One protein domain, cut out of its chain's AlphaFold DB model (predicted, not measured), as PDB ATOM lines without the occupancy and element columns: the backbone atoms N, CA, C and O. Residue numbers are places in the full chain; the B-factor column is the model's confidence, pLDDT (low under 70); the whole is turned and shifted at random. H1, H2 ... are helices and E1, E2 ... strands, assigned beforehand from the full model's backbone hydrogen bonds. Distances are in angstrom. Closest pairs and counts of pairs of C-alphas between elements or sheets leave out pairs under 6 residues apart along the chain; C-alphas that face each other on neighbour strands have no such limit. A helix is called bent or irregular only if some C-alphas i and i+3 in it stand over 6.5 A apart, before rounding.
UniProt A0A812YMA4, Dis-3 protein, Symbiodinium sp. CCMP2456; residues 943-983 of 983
ATOM      1  N   ILE A 943      28.889  33.659  16.942       91.00
ATOM      2  CA  ILE A 943      29.143  34.761  16.007       91.00
ATOM      3  C   ILE A 943      27.782  35.375  15.677       91.00
ATOM      4  O   ILE A 943      27.021  34.822  14.879       91.00
ATOM      5  N   ASP A 944      27.465  36.488  16.336       93.69
ATOM      6  CA  ASP A 944      26.153  37.137  16.235       93.69
ATOM      7  C   ASP A 944      26.117  38.235  15.155       93.69
ATOM      8  O   ASP A 944      25.042  38.547  14.630       93.69
ATOM      9  N   ASP A 945      27.277  38.793  14.786       95.31
ATOM     10  CA  ASP A 945      27.427  39.825  13.761       95.31
ATOM     11  C   ASP A 945      28.604  39.589  12.794       95.31
ATOM     12  O   ASP A 945      29.601  38.937  13.105       95.31
ATOM     13  N   ALA A 946      28.482  40.142  11.586       96.12
ATOM     14  CA  ALA A 946      29.558  40.219  10.605       96.12
ATOM     15  C   ALA A 946      29.529  41.563   9.864       96.12
ATOM     16  O   ALA A 946      28.473  42.153   9.624       96.12
ATOM     17  N   LEU A 947      30.704  42.049   9.478       96.81
ATOM     18  CA  LEU A 947      30.921  43.339   8.837       96.81
ATOM     19  C   LEU A 947      31.377  43.147   7.395       96.81
ATOM     20  O   LEU A 947      32.277  42.365   7.114       96.81
ATOM     21  N   GLU A 948      30.795  43.917   6.488       96.31
ATOM     22  CA  GLU A 948      31.176  43.996   5.077       96.31
ATOM     23  C   GLU A 948      31.504  45.459   4.762       96.31
ATOM     24  O   GLU A 948      30.777  46.368   5.180       96.31
ATOM     25  N   PHE A 949      32.591  45.709   4.030       95.12
ATOM     26  CA  PHE A 949      32.993  47.059   3.636       95.12
ATOM     27  C   PHE A 949      33.007  47.211   2.116       95.12
ATOM     28  O   PHE A 949      33.898  46.724   1.427       95.12
ATOM     29  N   ASP A 950      32.019  47.936   1.597       91.44
ATOM     30  CA  ASP A 950      31.948  48.323   0.193       91.44
ATOM     31  C   ASP A 950      32.819  49.568  -0.023       91.44
ATOM     32  O   ASP A 950      32.380  50.701   0.206       91.44
ATOM     33  N   GLU A 951      34.072  49.357  -0.444       90.88
ATOM     34  CA  GLU A 951      35.030  50.444  -0.695       90.88
ATOM     35  C   GLU A 951      34.540  51.431  -1.767       90.88
ATOM     36  O   GLU A 951      34.845  52.622  -1.696       90.88
ATOM     37  N   GLN A 952      33.767  50.956  -2.752       91.25
ATOM     38  CA  GLN A 952      33.304  51.768  -3.882       91.25
ATOM     39  C   GLN A 952      32.215  52.756  -3.455       91.25
ATOM     40  O   GLN A 952      32.175  53.888  -3.938       91.25
ATOM     41  N   GLN A 953      31.336  52.336  -2.543       91.31
ATOM     42  CA  GLN A 953      30.285  53.180  -1.974       91.31
ATOM     43  C   GLN A 953      30.726  53.897  -0.688       91.31
ATOM     44  O   GLN A 953      30.057  54.837  -0.255       91.31
ATOM     45  N   GLY A 954      31.825  53.464  -0.060       92.81
ATOM     46  CA  GLY A 954      32.222  53.893   1.283       92.81
ATOM     47  C   GLY A 954      31.231  53.440   2.361       92.81
ATOM     48  O   GLY A 954      31.049  54.136   3.362       92.81
ATOM     49  N   VAL A 955      30.546  52.313   2.139       94.31
ATOM     50  CA  VAL A 955      29.447  51.822   2.984       94.31
ATOM     51  C   VAL A 955      29.911  50.619   3.797       94.31
ATOM     52  O   VAL A 955      30.346  49.616   3.242       94.31
ATOM     53  N   VAL A 956      29.750  50.697   5.118       95.25
ATOM     54  CA  VAL A 956      29.822  49.526   6.002       95.25
ATOM     55  C   VAL A 956      28.425  48.917   6.094       95.25
ATOM     56  O   VAL A 956      27.470  49.621   6.434       95.25
ATOM     57  N   ARG A 957      28.302  47.622   5.805       95.31
ATOM     58  CA  ARG A 957      27.089  46.830   6.037       95.31
ATOM     59  C   ARG A 957      27.329  45.949   7.263       95.31
ATOM     60  O   ARG A 957      28.426  45.426   7.446       95.31
ATOM     61  N   VAL A 958      26.314  45.838   8.117       96.88
ATOM     62  CA  VAL A 958      26.338  44.996   9.319       96.88
ATOM     63  C   VAL A 958      25.296  43.907   9.125       96.88
ATOM     64  O   VAL A 958      24.107  44.199   8.977       96.88
ATOM     65  N   HIS A 959      25.760  42.667   9.098       95.19
ATOM     66  CA  HIS A 959      24.953  41.460   9.018       95.19
ATOM     67  C   HIS A 959      24.752  40.940  10.439       95.19
ATOM     68  O   HIS A 959      25.713  40.889  11.200       95.19
ATOM     69  N   ILE A 960      23.524  40.579  10.802       95.62
ATOM     70  CA  ILE A 960      23.170  40.077  12.139       95.62
ATOM     71  C   ILE A 960      22.557  38.685  11.988       95.62
ATOM     72  O   ILE A 960      21.782  38.452  11.056       95.62
ATOM     73  N   ALA A 961      22.876  37.773  12.905       92.69
ATOM     74  CA  ALA A 961      22.315  36.428  12.938       92.69
ATOM     75  C   ALA A 961      20.772  36.454  12.993       92.69
ATOM     76  O   ALA A 961      20.158  37.012  13.904       92.69
ATOM     77  N   ASP A 962      20.119  35.815  12.017       90.12
ATOM     78  CA  ASP A 962      18.654  35.779  11.902       90.12
ATOM     79  C   ASP A 962      18.031  34.729  12.840       90.12
ATOM     80  O   ASP A 962      17.454  33.720  12.419       90.12
ATOM     81  N   VAL A 963      18.143  34.974  14.145       88.19
ATOM     82  CA  VAL A 963      17.568  34.127  15.202       88.19
ATOM     83  C   VAL A 963      16.037  34.062  15.092       88.19
ATOM     84  O   VAL A 963      15.448  33.015  15.361       88.19
ATOM     85  N   ALA A 964      15.381  35.124  14.609       85.88
ATOM     86  CA  ALA A 964      13.929  35.178  14.396       85.88
ATOM     87  C   ALA A 964      13.428  34.200  13.310       85.88
ATOM     88  O   ALA A 964      12.258  33.787  13.304       85.88
ATOM     89  N   SER A 965      14.295  33.760  12.391       82.75
ATOM     90  CA  SER A 965      13.973  32.666  11.469       82.75
ATOM     91  C   SER A 965      13.775  31.321  12.183       82.75
ATOM     92  O   SER A 965      12.927  30.540  11.738       82.75
ATOM     93  N   PHE A 966      14.423  31.107  13.334       80.00
ATOM     94  CA  PHE A 966      14.336  29.892  14.150       80.00
ATOM     95  C   PHE A 966      13.368  30.043  15.335       80.00
ATOM     96  O   PHE A 966      12.450  29.236  15.490       80.00
ATOM     97  N   VAL A 967      13.519  31.100  16.136       81.81
ATOM     98  CA  VAL A 967      12.688  31.384  17.315       81.81
ATOM     99  C   VAL A 967      11.428  32.135  16.887       81.81
ATOM    100  O   VAL A 967      11.497  33.208  16.293       81.81
ATOM    101  N   LYS A 968      10.250  31.563  17.162       83.12
ATOM    102  CA  LYS A 968       8.952  32.182  16.836       83.12
ATOM    103  C   LYS A 968       8.333  32.825  18.063       83.12
ATOM    104  O   LYS A 968       8.285  32.194  19.116       83.12
ATOM    105  N   SER A 969       7.809  34.037  17.905       84.06
ATOM    106  CA  SER A 969       7.124  34.769  18.972       84.06
ATOM    107  C   SER A 969       6.012  33.923  19.604       84.06
ATOM    108  O   SER A 969       5.214  33.309  18.895       84.06
ATOM    109  N   GLY A 970       5.978  33.865  20.934       80.19
ATOM    110  CA  GLY A 970       5.063  33.029  21.714       80.19
ATOM    111  C   GLY A 970       5.436  31.542  21.810       80.19
ATOM    112  O   GLY A 970       4.767  30.807  22.538       80.19
ATOM    113  N   SER A 971       6.491  31.074  21.131       76.19
ATOM    114  CA  SER A 971       7.024  29.719  21.341       76.19
ATOM    115  C   SER A 971       7.551  29.538  22.772       76.19
ATOM    116  O   SER A 971       7.748  30.501  23.510       76.19
ATOM    117  N   THR A 972       7.778  28.297  23.204       69.81
ATOM    118  CA  THR A 972       8.415  28.043  24.509       69.81
ATOM    119  C   THR A 972       9.819  28.647  24.564       69.81
ATOM    120  O   THR A 972      10.115  29.359  25.511       69.81
ATOM    121  N   VAL A 973      10.614  28.507  23.494       74.44
ATOM    122  CA  VAL A 973      11.956  29.109  23.396       74.44
ATOM    123  C   VAL A 973      11.916  30.640  23.495       74.44
ATOM    124  O   VAL A 973      12.726  31.221  24.206       74.44
ATOM    125  N   ASP A 974      10.952  31.293  22.843       79.31
ATOM    126  CA  ASP A 974      10.755  32.750  22.922       79.31
ATOM    127  C   ASP A 974      10.361  33.212  24.336       79.31
ATOM    128  O   ASP A 974      10.923  34.172  24.863       79.31
ATOM    129  N   ARG A 975       9.444  32.488  24.992       71.00
ATOM    130  CA  ARG A 975       9.017  32.784  26.369       71.00
ATOM    131  C   ARG A 975      10.141  32.570  27.382       71.00
ATOM    132  O   ARG A 975      10.294  33.391  28.283       71.00
ATOM    133  N   ASP A 976      10.938  31.520  27.216       69.12
ATOM    134  CA  ASP A 976      12.075  31.223  28.087       69.12
ATOM    135  C   ASP A 976      13.220  32.221  27.870       69.12
ATOM    136  O   ASP A 976      13.792  32.713  28.842       69.12
ATOM    137  N   ALA A 977      13.508  32.613  26.623       74.12
ATOM    138  CA  ALA A 977      14.470  33.672  26.315       74.12
ATOM    139  C   ALA A 977      14.043  35.020  26.929       74.12
ATOM    140  O   ALA A 977      14.830  35.658  27.636       74.12
ATOM    141  N   ALA A 978      12.775  35.411  26.753       69.81
ATOM    142  CA  ALA A 978      12.205  36.613  27.363       69.81
ATOM    143  C   ALA A 978      12.238  36.574  28.905       69.81
ATOM    144  O   ALA A 978      12.457  37.600  29.549       69.81
ATOM    145  N   TYR A 979      12.060  35.395  29.509       63.75
ATOM    146  CA  TYR A 979      12.158  35.183  30.956       63.75
ATOM    147  C   TYR A 979      13.600  35.213  31.487       63.75
ATOM    148  O   TYR A 979      13.831  35.677  32.608       63.75
ATOM    149  N   MET A 980      14.572  34.733  30.707       66.31
ATOM    150  CA  MET A 980      15.994  34.781  31.064       66.31
ATOM    151  C   MET A 980      16.568  36.200  30.952       66.31
ATOM    152  O   MET A 980      17.473  36.543  31.711       66.31
ATOM    153  N   GLY A 981      16.000  37.046  30.085       53.97
ATOM    154  CA  GLY A 981      16.221  38.495  30.100       53.97
ATOM    155  C   GLY A 981      17.594  38.958  29.601       53.97
ATOM    156  O   GLY A 981      17.970  40.101  29.852       53.97
ATOM    157  N   CYS A 982      18.334  38.092  28.905       48.38
ATOM    158  CA  CYS A 982      19.529  38.470  28.153       48.38
ATOM    159  C   CYS A 982      19.104  39.019  26.782       48.38
ATOM    160  O   CYS A 982      18.980  38.254  25.827       48.38
ATOM    161  N   GLY A 983      18.851  40.328  26.724       35.31
ATOM    162  CA  GLY A 983      18.673  41.108  25.495       35.31
ATOM    163  C   GLY A 983      19.662  42.263  25.440       35.31
ATOM    164  O   GLY A 983      20.049  42.737  26.534       35.31
TER     165      GLY A 983
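Overview. This is residues 943 to 983 of the 983 residues of the protein "Dis-3 protein" of Symbiodinium sp. CCMP2456 (UniProt A0A812YMA4). A two-stranded hairpin, E1 and E2, makes one end of a long, thin model, and one short helix, H1, set crosswise to it, makes the other end, with a winding stretch of chain, residues 961 to 971, between them. The turn of the hairpin, within residues 950 to 955, sticks out free at the far end from H1, and after H1 the last residues, 981 to 983, fold back towards the hairpin's side. The printed part has 41 residues, with two named strands and one named helix in the order E1, E2, H1; the sheet has the order E1 - E2 and is antiparallel, and the class is mixed, helices and strands. The whole is extended, a rod with a radius of gyration of the C-alphas of 15.1 A and spans of 44 by 18 by 13 A.

Arrangement. E1, residues 945 to 950, and E2, residues 955 to 960, are antiparallel neighbours and form a hairpin, with an angle of 159 degrees between their directions. Their C-alphas face each other along both strands, from Asp 945 and Ile 960 at 4.6 A to Asp 950 and Val 955 at 5.1 A. N 946 and O 959 are within hydrogen-bond range at 2.9 A, and so are N 957 and O 948 at 2.8 A. A tight link of 4 residues joins the two strands. A long link of 11 residues leads from E2 to H1, residues 972 to 980. E1 and H1 are apart. In H1, every O i to N i+4 pair is within hydrogen-bond range.

Along the chain. E1 begins at C-alpha 945, at (27.427, 39.825, 13.761), and measures 16.6 A from first to last C-alpha. E2 measures 16.2 A and ends at C-alpha 960, at (23.170, 40.077, 12.139). Residues 963 to 965, in the link after E2, are a short helical run without a name. H1 begins at C-alpha 972, at (8.415, 28.043, 24.509), measures 12.1 A, and ends at C-alpha 980, at (15.994, 34.781, 31.064); it is not bent.

Size, cuts and confidence. The two C-alphas farthest apart are those of Gln 952 and Thr 972, at 44.6 A. The first and last printed C-alphas, of Ile 943 and Gly 983, are 15.5 A apart, and Gly 983 is the chain's last residue. Residues 950 to 955, of which 950 belongs to E1 and 955 to E2, stand free. The printed part has no cut, and its long link is that from E2 to H1. The mean pLDDT of the printed part is 82.8; it is 95 in E1 and in E2 and 71 in H1. Residue 972, residue 976 and residues 978 to 983 are under 70.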